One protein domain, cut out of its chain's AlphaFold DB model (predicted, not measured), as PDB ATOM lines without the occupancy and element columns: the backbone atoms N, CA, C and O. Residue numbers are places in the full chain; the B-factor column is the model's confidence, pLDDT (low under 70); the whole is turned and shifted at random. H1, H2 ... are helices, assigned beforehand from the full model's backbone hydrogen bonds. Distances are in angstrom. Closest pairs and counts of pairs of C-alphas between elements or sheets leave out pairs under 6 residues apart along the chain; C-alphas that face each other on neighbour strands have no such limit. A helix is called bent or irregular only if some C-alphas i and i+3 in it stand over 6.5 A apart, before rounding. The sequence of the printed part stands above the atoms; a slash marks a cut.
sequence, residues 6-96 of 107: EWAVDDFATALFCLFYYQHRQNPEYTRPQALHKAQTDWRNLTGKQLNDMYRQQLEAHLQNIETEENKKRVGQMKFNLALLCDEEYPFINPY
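What this domain is: This is residues 6 to 96 of the 107 residues of a protein of Okeania sp. SIO2B3 (UniProt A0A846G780). Two pairs of helices sit end to end along the longest axis: H1, the longest helix, makes a V with H2, which folds back from its end, and H3 and H4 lie side by side as a helical hairpin. The first residues of H1 reach the hairpin at H4, a tight link joins the end of H2 to H3, and H3 has a kink near residue 55. The printed part has 91 residues, with four named helices in the order H1, H2, H3, H4 and no named strand; its class is all helix. It is only just compact, close to loose, with a radius of gyration of the C-alphas of 14.2 A, and its outline is elongated, with spans of 45 by 25 by 23 A.

Where its parts are: H1, residues 6 to 26, measures 30.2 A from its first to its last C-alpha and begins at C-alpha 6 at (-18.535, -50.828, -9.311). H2, residues 32 to 44, measures 18.5 A and begins at C-alpha 32 at (-31.208, -42.444, 14.292). H3, residues 48 to 65, measures 23.3 A; it is irregular, with C-alphas 54 and 57 at 7.5 A from each other and a kink of 62 degrees near residue 55. H4, residues 72 to 87, measures 23.0 A and ends at C-alpha 87 at (-34.901, -57.359, -13.759).

How they stand to each other: H1 touches H2 with residues 16 to 25 alone, and the closest C-alphas, those of His 24 and Ala 35, are 5.0 A apart. The two run opposite ways at a steep tilt of 49 degrees. H1 only just touches H4, with 3 pairs of C-alphas within 8 A, through residues 8 to 9 of H1 and 78 to 81 of H4. The closest C-alphas there are those of Ala 8 and Met 78, 6.3 A apart, and the helices run the same way at a steep tilt of 63 degrees. H4 touches H3, the other helix of their hairpin, opposite ways at a shallow tilt of 11 degrees; the closest C-alphas, those of Gly 48 and Cys 86, are 3.9 A apart. The helix packing is mostly crossed, but only just, with 1 of 3 touching pairs at a shallow tilt. H1 and H3 are apart, as are H2 and H4, and H2 and H3. In H2 and H4 every O i to N i+4 pair is within hydrogen-bond range; in H1 16 of 17 are, and in H3 12 of 14.

The domain as a whole: The two C-alphas farthest apart, those of Glu 29 and Glu 69, are 45.9 A from each other, while the first and last printed C-alphas, of Glu 6 and Tyr 96, are 9.7 A apart. The printed part has no cut. The links from H1 to H2 and from H2 to H3 are tight, the link from H3 to H4 is short, and no link is long. The mean pLDDT of the printed part is 83.2, and residues 6 to 11 are under 70.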
ATOM      1  N   GLU A   6     -18.281 -50.893 -10.760       45.59
ATOM      2  CA  GLU A   6     -18.535 -50.828  -9.311       45.59
ATOM      3  C   GLU A   6     -19.093 -49.453  -8.901       45.59
ATOM      4  O   GLU A   6     -20.189 -49.362  -8.360       45.59
ATOM      5  N   TRP A   7     -18.449 -48.364  -9.329       46.31
ATOM      6  CA  TRP A   7     -18.809 -46.997  -8.925       46.31
ATOM      7  C   TRP A   7     -20.223 -46.548  -9.321       46.31
ATOM      8  O   TRP A   7     -20.918 -45.909  -8.541       46.31
ATOM      9  N   ALA A   8     -20.681 -46.875 -10.532       51.81
ATOM     10  CA  ALA A   8     -21.992 -46.421 -11.006       51.81
ATOM     11  C   ALA A   8     -23.156 -47.184 -10.351       51.81
ATOM     12  O   ALA A   8     -24.250 -46.647 -10.196       51.81
ATOM     13  N   VAL A   9     -22.922 -48.450 -10.003       53.69
ATOM     14  CA  VAL A   9     -23.881 -49.298  -9.293       53.69
ATOM     15  C   VAL A   9     -23.955 -48.876  -7.822       53.69
ATOM     16  O   VAL A   9     -25.054 -48.755  -7.273       53.69
ATOM     17  N   ASP A  10     -22.805 -48.537  -7.234       63.47
ATOM     18  CA  ASP A  10     -22.701 -47.994  -5.881       63.47
ATOM     19  C   ASP A  10     -23.391 -46.628  -5.743       63.47
ATOM     20  O   ASP A  10     -24.038 -46.380  -4.724       63.47
ATOM     21  N   ASP A  11     -23.335 -45.766  -6.765       69.62
ATOM     22  CA  ASP A  11     -23.995 -44.451  -6.749       69.62
ATOM     23  C   ASP A  11     -25.526 -44.579  -6.619       69.62
ATOM     24  O   ASP A  11     -26.139 -43.902  -5.789       69.62
ATOM     25  N   PHE A  12     -26.164 -45.473  -7.390       75.19
ATOM     26  CA  PHE A  12     -27.615 -45.694  -7.303       75.19
ATOM     27  C   PHE A  12     -28.025 -46.350  -5.988       75.19
ATOM     28  O   PHE A  12     -28.980 -45.908  -5.348       75.19
ATOM     29  N   ALA A  13     -27.285 -47.381  -5.580       75.19
ATOM     30  CA  ALA A  13     -27.447 -48.056  -4.299       75.19
ATOM     31  C   ALA A  13     -27.396 -47.060  -3.130       75.19
ATOM     32  O   ALA A  13     -28.308 -47.003  -2.304       75.19
ATOM     33  N   THR A  14     -26.365 -46.217  -3.115       78.81
ATOM     34  CA  THR A  14     -26.140 -45.207  -2.078       78.81
ATOM     35  C   THR A  14     -27.208 -44.121  -2.107       78.81
ATOM     36  O   THR A  14     -27.727 -43.745  -1.056       78.81
ATOM     37  N   ALA A  15     -27.585 -43.625  -3.289       82.25
ATOM     38  CA  ALA A  15     -28.622 -42.605  -3.419       82.25
ATOM     39  C   ALA A  15     -29.985 -43.103  -2.910       82.25
ATOM     40  O   ALA A  15     -30.652 -42.398  -2.149       82.25
ATOM     41  N   LEU A  16     -30.376 -44.330  -3.273       82.12
ATOM     42  CA  LEU A  16     -31.613 -44.959  -2.801       82.12
ATOM     43  C   LEU A  16     -31.577 -45.210  -1.292       82.12
ATOM     44  O   LEU A  16     -32.543 -44.907  -0.591       82.12
ATOM     45  N   PHE A  17     -30.450 -45.693  -0.770       83.62
ATOM     46  CA  PHE A  17     -30.271 -45.884   0.665       83.62
ATOM     47  C   PHE A  17     -30.406 -44.569   1.449       83.62
ATOM     48  O   PHE A  17     -31.144 -44.503   2.436       83.62
ATOM     49  N   CYS A  18     -29.750 -43.501   0.985       84.00
ATOM     50  CA  CYS A  18     -29.871 -42.168   1.567       84.00
ATOM     51  C   CYS A  18     -31.320 -41.672   1.539       84.00
ATOM     52  O   CYS A  18     -31.799 -41.139   2.540       84.00
ATOM     53  N   LEU A  19     -32.038 -41.884   0.431       84.94
ATOM     54  CA  LEU A  19     -33.449 -41.522   0.313       84.94
ATOM     55  C   LEU A  19     -34.297 -42.224   1.383       84.94
ATOM     56  O   LEU A  19     -35.027 -41.547   2.111       84.94
ATOM     57  N   PHE A  20     -34.156 -43.544   1.539       85.19
ATOM     58  CA  PHE A  20     -34.872 -44.303   2.569       85.19
ATOM     59  C   PHE A  20     -34.524 -43.834   3.981       85.19
ATOM     60  O   PHE A  20     -35.408 -43.657   4.819       85.19
ATOM     61  N   TYR A  21     -33.244 -43.577   4.250       85.81
ATOM     62  CA  TYR A  21     -32.817 -43.056   5.542       85.81
ATOM     63  C   TYR A  21     -33.463 -41.701   5.855       85.81
ATOM     64  O   TYR A  21     -33.995 -41.519   6.951       85.81
ATOM     65  N   TYR A  22     -33.476 -40.761   4.906       86.38
ATOM     66  CA  TYR A  22     -34.106 -39.456   5.115       86.38
ATOM     67  C   TYR A  22     -35.622 -39.556   5.287       86.38
ATOM     68  O   TYR A  22     -36.161 -38.879   6.161       86.38
ATOM     69  N   GLN A  23     -36.296 -40.423   4.529       86.81
ATOM     70  CA  GLN A  23     -37.728 -40.688   4.703       86.81
ATOM     71  C   GLN A  23     -38.036 -41.177   6.123       86.81
ATOM     72  O   GLN A  23     -38.919 -40.638   6.788       86.81
ATOM     73  N   HIS A  24     -37.254 -42.127   6.640       87.00
ATOM     74  CA  HIS A  24     -37.428 -42.613   8.010       87.00
ATOM     75  C   HIS A  24     -37.028 -41.579   9.064       87.00
ATOM     76  O   HIS A  24     -37.646 -41.516  10.122       87.00
ATOM     77  N   ARG A  25     -36.043 -40.715   8.793       85.38
ATOM     78  CA  ARG A  25     -35.661 -39.621   9.705       85.38
ATOM     79  C   ARG A  25     -36.688 -38.500   9.791       85.38
ATOM     80  O   ARG A  25     -36.681 -37.781  10.789       85.38
ATOM     81  N   GLN A  26     -37.522 -38.327   8.770       86.56
ATOM     82  CA  GLN A  26     -38.635 -37.379   8.805       86.56
ATOM     83  C   GLN A  26     -39.768 -37.855   9.718       86.56
ATOM     84  O   GLN A  26     -40.528 -37.022  10.206       86.56
ATOM     85  N   ASN A  27     -39.862 -39.160   9.994       83.25
ATOM     86  CA  ASN A  27     -40.788 -39.663  10.996       83.25
ATOM     87  C   ASN A  27     -40.229 -39.372  12.410       83.25
ATOM     88  O   ASN A  27     -39.166 -39.895  12.762       83.25
ATOM     89  N   PRO A  28     -40.924 -38.570  13.244       82.12
ATOM     90  CA  PRO A  28     -40.482 -38.261  14.605       82.12
ATOM     91  C   PRO A  28     -40.427 -39.487  15.532       82.12
ATOM     92  O   PRO A  28     -39.799 -39.415  16.586       82.12
ATOM     93  N   GLU A  29     -41.048 -40.606  15.154       84.62
ATOM     94  CA  GLU A  29     -41.064 -41.850  15.932       84.62
ATOM     95  C   GLU A  29     -39.725 -42.602  15.908       84.62
ATOM     96  O   GLU A  29     -39.434 -43.368  16.828       84.62
ATOM     97  N   TYR A  30     -38.889 -42.397  14.880       84.50
ATOM     98  CA  TYR A  30     -37.665 -43.178  14.705       84.50
ATOM     99  C   TYR A  30     -36.417 -42.459  15.229       84.50
ATOM    100  O   TYR A  30     -36.004 -41.390  14.762       84.50
ATOM    101  N   THR A  31     -35.716 -43.120  16.153       86.50
ATOM    102  CA  THR A  31     -34.348 -42.732  16.522       86.50
ATOM    103  C   THR A  31     -33.386 -42.955  15.349       86.50
ATOM    104  O   THR A  31     -33.674 -43.706  14.418       86.50
ATOM    105  N   ARG A  32     -32.206 -42.316  15.376       83.44
ATOM    106  CA  ARG A  32     -31.208 -42.444  14.292       83.44
ATOM    107  C   ARG A  32     -30.854 -43.910  13.973       83.44
ATOM    108  O   ARG A  32     -30.899 -44.251  12.793       83.44
ATOM    109  N   PRO A  33     -30.581 -44.790  14.961       84.19
ATOM    110  CA  PRO A  33     -30.277 -46.192  14.673       84.19
ATOM    111  C   PRO A  33     -31.484 -46.969  14.131       84.19
ATOM    112  O   PRO A  33     -31.328 -47.799  13.241       84.19
ATOM    113  N   GLN A  34     -32.697 -46.674  14.614       85.81
ATOM    114  CA  GLN A  34     -33.926 -47.313  14.129       85.81
ATOM    115  C   GLN A  34     -34.230 -46.930  12.678       85.81
ATOM    116  O   GLN A  34     -34.521 -47.809  11.873       85.81
ATOM    117  N   ALA A  35     -34.098 -45.647  12.325       87.12
ATOM    118  CA  ALA A  35     -34.270 -45.171  10.954       87.12
ATOM    119  C   ALA A  35     -33.248 -45.813  10.002       87.12
ATOM    120  O   ALA A  35     -33.602 -46.220   8.898       87.12
ATOM    121  N   LEU A  36     -31.995 -45.960  10.448       84.56
ATOM    122  CA  LEU A  36     -30.940 -46.621   9.681       84.56
ATOM    123  C   LEU A  36     -31.236 -48.110   9.467       84.56
ATOM    124  O   LEU A  36     -31.188 -48.591   8.338       84.56
ATOM    125  N   HIS A  37     -31.593 -48.834  10.530       84.19
ATOM    126  CA  HIS A  37     -31.938 -50.254  10.446       84.19
ATOM    127  C   HIS A  37     -33.165 -50.486   9.555       84.19
ATOM    128  O   HIS A  37     -33.210 -51.432   8.764       84.19
ATOM    129  N   LYS A  38     -34.165 -49.602   9.650       87.25
ATOM    130  CA  LYS A  38     -35.363 -49.659   8.817       87.25
ATOM    131  C   LYS A  38     -35.030 -49.400   7.349       87.25
ATOM    132  O   LYS A  38     -35.431 -50.198   6.511       87.25
ATOM    133  N   ALA A  39     -34.205 -48.391   7.056       87.38
ATOM    134  CA  ALA A  39     -33.704 -48.135   5.708       87.38
ATOM    135  C   ALA A  39     -32.936 -49.339   5.138       87.38
ATOM    136  O   ALA A  39     -33.194 -49.741   4.011       87.38
ATOM    137  N   GLN A  40     -32.057 -49.976   5.922       84.00
ATOM    138  CA  GLN A  40     -31.342 -51.190   5.499       84.00
ATOM    139  C   GLN A  40     -32.296 -52.358   5.213       84.00
ATOM    140  O   GLN A  40     -32.095 -53.105   4.258       84.00
ATOM    141  N   THR A  41     -33.328 -52.524   6.041       85.75
ATOM    142  CA  THR A  41     -34.325 -53.590   5.880       85.75
ATOM    143  C   THR A  41     -35.167 -53.369   4.628       85.75
ATOM    144  O   THR A  41     -35.323 -54.283   3.824       85.75
ATOM    145  N   ASP A  42     -35.690 -52.159   4.447       86.62
ATOM    146  CA  ASP A  42     -36.524 -51.810   3.297       86.62
ATOM    147  C   ASP A  42     -35.714 -51.886   2.001       86.62
ATOM    148  O   ASP A  42     -36.203 -52.380   0.991       86.62
ATOM    149  N   TRP A  43     -34.442 -51.493   2.055       85.12
ATOM    150  CA  TRP A  43     -33.546 -51.563   0.915       85.12
ATOM    151  C   TRP A  43     -33.216 -52.998   0.485       85.12
ATOM    152  O   TRP A  43     -33.286 -53.305  -0.702       85.12
ATOM    153  N   ARG A  44     -32.932 -53.908   1.430       84.00
ATOM    154  CA  ARG A  44     -32.690 -55.336   1.127       84.00
ATOM    155  C   ARG A  44     -33.925 -56.050   0.582       84.00
ATOM    156  O   ARG A  44     -33.785 -57.001  -0.179       84.00
ATOM    157  N   ASN A  45     -35.112 -55.604   0.987       87.69
ATOM    158  CA  ASN A  45     -36.387 -56.170   0.547       87.69
ATOM    159  C   ASN A  45     -36.951 -55.483  -0.705       87.69
ATOM    160  O   ASN A  45     -38.014 -55.886  -1.179       87.69
ATOM    161  N   LEU A  46     -36.276 -54.455  -1.230       87.81
ATOM    162  CA  LEU A  46     -36.707 -53.765  -2.435       87.81
ATOM    163  C   LEU A  46     -36.551 -54.702  -3.631       87.81
ATOM    164  O   LEU A  46     -35.442 -55.112  -3.969       87.81
ATOM    165  N   THR A  47     -37.671 -55.016  -4.272       89.56
ATOM    166  CA  THR A  47     -37.680 -55.855  -5.474       89.56
ATOM    167  C   THR A  47     -37.351 -55.045  -6.723       89.56
ATOM    168  O   THR A  47     -37.654 -53.849  -6.780       89.56
ATOM    169  N   GLY A  48     -36.806 -55.685  -7.762       87.19
ATOM    170  CA  GLY A  48     -36.573 -55.026  -9.055       87.19
ATOM    171  C   GLY A  48     -37.852 -54.428  -9.650       87.19
ATOM    172  O   GLY A  48     -37.844 -53.315 -10.175       87.19
ATOM    173  N   LYS A  49     -38.999 -55.082  -9.430       89.00
ATOM    174  CA  LYS A  49     -40.315 -54.556  -9.815       89.00
ATOM    175  C   LYS A  49     -40.676 -53.258  -9.084       89.00
ATOM    176  O   LYS A  49     -41.098 -52.297  -9.715       89.00
ATOM    177  N   GLN A  50     -40.495 -53.199  -7.763       88.00
ATOM    178  CA  GLN A  50     -40.745 -51.967  -7.001       88.00
ATOM    179  C   GLN A  50     -39.764 -50.859  -7.386       88.00
ATOM    180  O   GLN A  50     -40.160 -49.700  -7.493       88.00
ATOM    181  N   LEU A  51     -38.499 -51.213  -7.630       87.56
ATOM    182  CA  LEU A  51     -37.492 -50.285  -8.133       87.56
ATOM    183  C   LEU A  51     -37.932 -49.668  -9.469       87.56
ATOM    184  O   LEU A  51     -37.892 -48.444  -9.633       87.56
ATOM    185  N   ASN A  52     -38.412 -50.512 -10.384       88.44
ATOM    186  CA  ASN A  52     -38.946 -50.104 -11.673       88.44
ATOM    187  C   ASN A  52     -40.143 -49.155 -11.521       88.44
ATOM    188  O   ASN A  52     -40.141 -48.060 -12.077       88.44
ATOM    189  N   ASP A  53     -41.140 -49.552 -10.737       89.38
ATOM    190  CA  ASP A  53     -42.414 -48.838 -10.659       89.38
ATOM    191  C   ASP A  53     -42.291 -47.497  -9.915       89.38
ATOM    192  O   ASP A  53     -42.961 -46.525 -10.261       89.38
ATOM    193  N   MET A  54     -41.428 -47.422  -8.896       86.31
ATOM    194  CA  MET A  54     -41.330 -46.245  -8.026       86.31
ATOM    195  C   MET A  54     -40.240 -45.254  -8.446       86.31
ATOM    196  O   MET A  54     -40.427 -44.042  -8.301       86.31
ATOM    197  N   TYR A  55     -39.095 -45.745  -8.932       83.69
ATOM    198  CA  TYR A  55     -37.880 -44.930  -9.040       83.69
ATOM    199  C   TYR A  55     -37.327 -44.815 -10.456       83.69
ATOM    200  O   TYR A  55     -36.663 -43.820 -10.750       83.69
ATOM    201  N   ARG A  56     -37.620 -45.763 -11.355       84.38
ATOM    202  CA  ARG A  56     -37.038 -45.773 -12.706       84.38
ATOM    203  C   ARG A  56     -37.264 -44.473 -13.458       84.38
ATOM    204  O   ARG A  56     -36.303 -43.901 -13.955       84.38
ATOM    205  N   GLN A  57     -38.496 -43.968 -13.482       86.94
ATOM    206  CA  GLN A  57     -38.809 -42.737 -14.211       86.94
ATOM    207  C   GLN A  57     -38.015 -41.531 -13.680       86.94
ATOM    208  O   GLN A  57     -37.523 -40.718 -14.458       86.94
ATOM    209  N   GLN A  58     -37.861 -41.415 -12.356       84.88
ATOM    210  CA  GLN A  58     -37.117 -40.312 -11.736       84.88
ATOM    211  C   GLN A  58     -35.611 -40.431 -12.004       84.88
ATOM    212  O   GLN A  58     -34.957 -39.437 -12.316       84.88
ATOM    213  N   LEU A  59     -35.070 -41.651 -11.922       84.06
ATOM    214  CA  LEU A  59     -33.661 -41.937 -12.182       84.06
ATOM    215  C   LEU A  59     -33.310 -41.731 -13.659       84.06
ATOM    216  O   LEU A  59     -32.316 -41.077 -13.958       84.06
ATOM    217  N   GLU A  60     -34.136 -42.211 -14.588       86.44
ATOM    218  CA  GLU A  60     -33.931 -42.010 -16.026       86.44
ATOM    219  C   GLU A  60     -34.004 -40.529 -16.413       86.44
ATOM    220  O   GLU A  60     -33.152 -40.059 -17.172       86.44
ATOM    221  N   ALA A  61     -34.953 -39.776 -15.844       87.19
ATOM    222  CA  ALA A  61     -35.043 -38.331 -16.042       87.19
ATOM    223  C   ALA A  61     -33.802 -37.601 -15.503       87.19
ATOM    224  O   ALA A  61     -33.258 -36.723 -16.172       87.19
ATOM    225  N   HIS A  62     -33.303 -37.984 -14.324       84.44
ATOM    226  CA  HIS A  62     -32.058 -37.429 -13.792       84.44
ATOM    227  C   HIS A  62     -30.861 -37.751 -14.696       84.44
ATOM    228  O   HIS A  62     -30.083 -36.855 -15.018       84.44
ATOM    229  N   LEU A  63     -30.752 -38.998 -15.166       85.88
ATOM    230  CA  LEU A  63     -29.701 -39.430 -16.089       85.88
ATOM    231  C   LEU A  63     -29.738 -38.664 -17.413       85.88
ATOM    232  O   LEU A  63     -28.684 -38.325 -17.935       85.88
ATOM    233  N   GLN A  64     -30.926 -38.365 -17.943       88.25
ATOM    234  CA  GLN A  64     -31.079 -37.496 -19.111       88.25
ATOM    235  C   GLN A  64     -30.621 -36.062 -18.835       88.25
ATOM    236  O   GLN A  64     -29.936 -35.481 -19.669       88.25
ATOM    237  N   ASN A  65     -30.951 -35.503 -17.670       87.25
ATOM    238  CA  ASN A  65     -30.585 -34.127 -17.326       87.25
ATOM    239  C   ASN A  65     -29.075 -33.927 -17.147       87.25
ATOM    240  O   ASN A  65     -28.572 -32.833 -17.393       87.25
ATOM    241  N   ILE A  66     -28.356 -34.961 -16.704       84.94
ATOM    242  CA  ILE A  66     -26.897 -34.914 -16.556       84.94
ATOM    243  C   ILE A  66     -26.158 -35.371 -17.819       84.94
ATOM    244  O   ILE A  66     -24.929 -35.330 -17.831       84.94
ATOM    245  N   GLU A  67     -26.865 -35.841 -18.852       89.69
ATOM    246  CA  GLU A  67     -26.254 -36.339 -20.085       89.69
ATOM    247  C   GLU A  67     -25.623 -35.185 -20.875       89.69
ATOM    248  O   GLU A  67     -26.278 -34.225 -21.272       89.69
ATOM    249  N   THR A  68     -24.322 -35.298 -21.113       91.56
ATOM    250  CA  THR A  68     -23.518 -34.413 -21.951       91.56
ATOM    251  C   THR A  68     -22.779 -35.254 -22.988       91.56
ATOM    252  O   THR A  68     -22.578 -36.457 -22.809       91.56
ATOM    253  N   GLU A  69     -22.319 -34.639 -24.078       90.56
ATOM    254  CA  GLU A  69     -21.581 -35.374 -25.119       90.56
ATOM    255  C   GLU A  69     -20.307 -36.053 -24.578       90.56
ATOM    256  O   GLU A  69     -19.951 -37.145 -25.021       90.56
ATOM    257  N   GLU A  70     -19.668 -35.476 -23.555       89.19
ATOM    258  CA  GLU A  70     -18.483 -36.050 -22.907       89.19
ATOM    259  C   GLU A  70     -18.800 -37.277 -22.037       89.19
ATOM    260  O   GLU A  70     -17.989 -38.202 -21.953       89.19
ATOM    261  N   ASN A  71     -19.973 -37.324 -21.396       86.56
ATOM    262  CA  ASN A  71     -20.326 -38.389 -20.451       86.56
ATOM    263  C   ASN A  71     -21.348 -39.403 -20.997       86.56
ATOM    264  O   ASN A  71     -21.676 -40.373 -20.311       86.56
ATOM    265  N   LYS A  72     -21.801 -39.239 -22.243       88.12
ATOM    266  CA  LYS A  72     -22.845 -40.047 -22.890       88.12
ATOM    267  C   LYS A  72     -22.643 -41.557 -22.773       88.12
ATOM    268  O   LYS A  72     -23.583 -42.289 -22.477       88.12
ATOM    269  N   LYS A  73     -21.406 -42.046 -22.946       87.44
ATOM    270  CA  LYS A  73     -21.084 -43.479 -22.769       87.44
ATOM    271  C   LYS A  73     -21.325 -43.951 -21.335       87.44
ATOM    272  O   LYS A  73     -21.879 -45.025 -21.128       87.44
ATOM    273  N   ARG A  74     -20.926 -43.142 -20.351       83.94
ATOM    274  CA  ARG A  74     -21.119 -43.435 -18.926       83.94
ATOM    275  C   ARG A  74     -22.603 -43.410 -18.565       83.94
ATOM    276  O   ARG A  74     -23.068 -44.335 -17.908       83.94
ATOM    277  N   VAL A  75     -23.351 -42.409 -19.028       84.56
ATOM    278  CA  VAL A  75     -24.804 -42.327 -18.808       84.56
ATOM    279  C   VAL A  75     -25.533 -43.500 -19.473       84.56
ATOM    280  O   VAL A  75     -26.422 -44.093 -18.867       84.56
ATOM    281  N   GLY A  76     -25.114 -43.907 -20.674       86.31
ATOM    282  CA  GLY A  76     -25.618 -45.115 -21.330       86.31
ATOM    283  C   GLY A  76     -25.389 -46.379 -20.494       86.31
ATOM    284  O   GLY A  76     -26.317 -47.162 -20.302       86.31
ATOM    285  N   GLN A  77     -24.191 -46.543 -19.921       84.75
ATOM    286  CA  GLN A  77     -23.894 -47.655 -19.013       84.75
ATOM    287  C   GLN A  77     -24.754 -47.607 -17.742       84.75
ATOM    288  O   GLN A  77     -25.249 -48.636 -17.294       84.75
ATOM    289  N   MET A  78     -24.967 -46.420 -17.176       84.19
ATOM    290  CA  MET A  78     -25.827 -46.219 -16.008       84.19
ATOM    291  C   MET A  78     -27.283 -46.613 -16.289       84.19
ATOM    292  O   MET A  78     -27.882 -47.323 -15.484       84.19
ATOM    293  N   LYS A  79     -27.830 -46.226 -17.448       85.38
ATOM    294  CA  LYS A  79     -29.174 -46.636 -17.893       85.38
ATOM    295  C   LYS A  79     -29.273 -48.154 -18.068       85.38
ATOM    296  O   LYS A  79     -30.257 -48.754 -17.647       85.38
ATOM    297  N   PHE A  80     -28.246 -48.780 -18.643       86.31
ATOM    298  CA  PHE A  80     -28.192 -50.236 -18.794       86.31
ATOM    299  C   PHE A  80     -28.146 -50.956 -17.440       86.31
ATOM    300  O   PHE A  80     -28.923 -51.876 -17.206       86.31
ATOM    301  N   ASN A  81     -27.296 -50.500 -16.518       84.50
ATOM    302  CA  ASN A  81     -27.206 -51.072 -15.176       84.50
ATOM    303  C   ASN A  81     -28.525 -50.915 -14.403       84.50
ATOM    304  O   ASN A  81     -28.941 -51.845 -13.721       84.50
ATOM    305  N   LEU A  82     -29.207 -49.770 -14.535       84.44
ATOM    306  CA  LEU A  82     -30.525 -49.563 -13.932       84.44
ATOM    307  C   LEU A  82     -31.555 -50.568 -14.465       84.44
ATOM    308  O   LEU A  82     -32.326 -51.113 -13.679       84.44
ATOM    309  N   ALA A  83     -31.550 -50.837 -15.774       86.62
ATOM    310  CA  ALA A  83     -32.425 -51.843 -16.367       86.62
ATOM    311  C   ALA A  83     -32.127 -53.247 -15.814       86.62
ATOM    312  O   ALA A  83     -33.059 -53.937 -15.419       86.62
ATOM    313  N   LEU A  84     -30.847 -53.621 -15.685       86.19
ATOM    314  CA  LEU A  84     -30.457 -54.895 -15.069       86.19
ATOM    315  C   LEU A  84     -30.954 -55.015 -13.621       86.19
ATOM    316  O   LEU A  84     -31.520 -56.035 -13.254       86.19
ATOM    317  N   LEU A  85     -30.801 -53.965 -12.807       85.44
ATOM    318  CA  LEU A  85     -31.284 -53.968 -11.419       85.44
ATOM    319  C   LEU A  85     -32.812 -54.105 -11.323       85.44
ATOM    320  O   LEU A  85     -33.316 -54.639 -10.339       85.44
ATOM    321  N   CYS A  86     -33.555 -53.613 -12.316       86.12
ATOM    322  CA  CYS A  86     -35.011 -53.758 -12.358       86.12
ATOM    323  C   CYS A  86     -35.459 -55.191 -12.698       86.12
ATOM    324  O   CYS A  86     -36.562 -55.575 -12.307       86.12
ATOM    325  N   ASP A  87     -34.621 -55.963 -13.392       86.56
ATOM    326  CA  ASP A  87     -34.901 -57.359 -13.759       86.56
ATOM    327  C   ASP A  87     -34.530 -58.355 -12.641       86.56
ATOM    328  O   ASP A  87     -35.029 -59.481 -12.621       86.56
ATOM    329  N   GLU A  88     -33.690 -57.950 -11.686       85.44
ATOM    330  CA  GLU A  88     -33.326 -58.754 -10.514       85.44
ATOM    331  C   GLU A  88     -34.483 -58.858  -9.503       85.44
ATOM    332  O   GLU A  88     -35.178 -57.883  -9.208       85.44
ATOM    333  N   GLU A  89     -34.671 -60.034  -8.892       85.69
ATOM    334  CA  GLU A  89     -35.740 -60.232  -7.897       85.69
ATOM    335  C   GLU A  89     -35.498 -59.379  -6.641       85.69
ATOM    336  O   GLU A  89     -36.415 -58.710  -6.163       85.69
ATOM    337  N   TYR A  90     -34.245 -59.328  -6.174       85.19
ATOM    338  CA  TYR A  90     -33.788 -58.496  -5.058       85.19
ATOM    339  C   TYR A  90     -32.428 -57.850  -5.377       85.19
ATOM    340  O   TYR A  90     -31.388 -58.347  -4.931       85.19
ATOM    341  N   PRO A  91     -32.400 -56.730  -6.125       82.94
ATOM    342  CA  PRO A  91     -31.167 -56.122  -6.636       82.94
ATOM    343  C   PRO A  91     -30.119 -55.787  -5.567       82.94
ATOM    344  O   PRO A  91     -28.925 -55.811  -5.852       82.94
ATOM    345  N   PHE A  92     -30.544 -55.501  -4.332       83.38
ATOM    346  CA  PHE A  92     -29.672 -55.008  -3.258       83.38
ATOM    347  C   PHE A  92     -29.491 -55.989  -2.090       83.38
ATOM    348  O   PHE A  92     -28.973 -55.617  -1.036       83.38
ATOM    349  N   ILE A  93     -29.900 -57.253  -2.250       82.88
ATOM    350  CA  ILE A  93     -29.759 -58.258  -1.182       82.88
ATOM    351  C   ILE A  93     -28.290 -58.583  -0.886       82.88
ATOM    352  O   ILE A  93     -27.921 -58.860   0.260       82.88
ATOM    353  N   ASN A  94     -27.437 -58.511  -1.912       79.38
ATOM    354  CA  ASN A  94     -26.032 -58.878  -1.813       79.38
ATOM    355  C   ASN A  94     -25.277 -57.941  -0.842       79.38
ATOM    356  O   ASN A  94     -25.388 -56.719  -0.970       79.38
ATOM    357  N   PRO A  95     -24.475 -58.480   0.100       72.38
ATOM    358  CA  PRO A  95     -23.662 -57.687   1.023       72.38
ATOM    359  C   PRO A  95     -22.726 -56.683   0.359       72.38
ATOM    360  O   PRO A  95     -22.398 -55.690   1.003       72.38
ATOM    361  N   TYR A  96     -22.347 -56.892  -0.903       75.12
ATOM    362  CA  TYR A  96     -21.584 -55.934  -1.702       75.12
ATOM    363  C   TYR A  96     -22.117 -54.493  -1.567       75.12
ATOM    364  O   TYR A  96     -21.348 -53.573  -1.313       75.12
TER     365      TYR A  96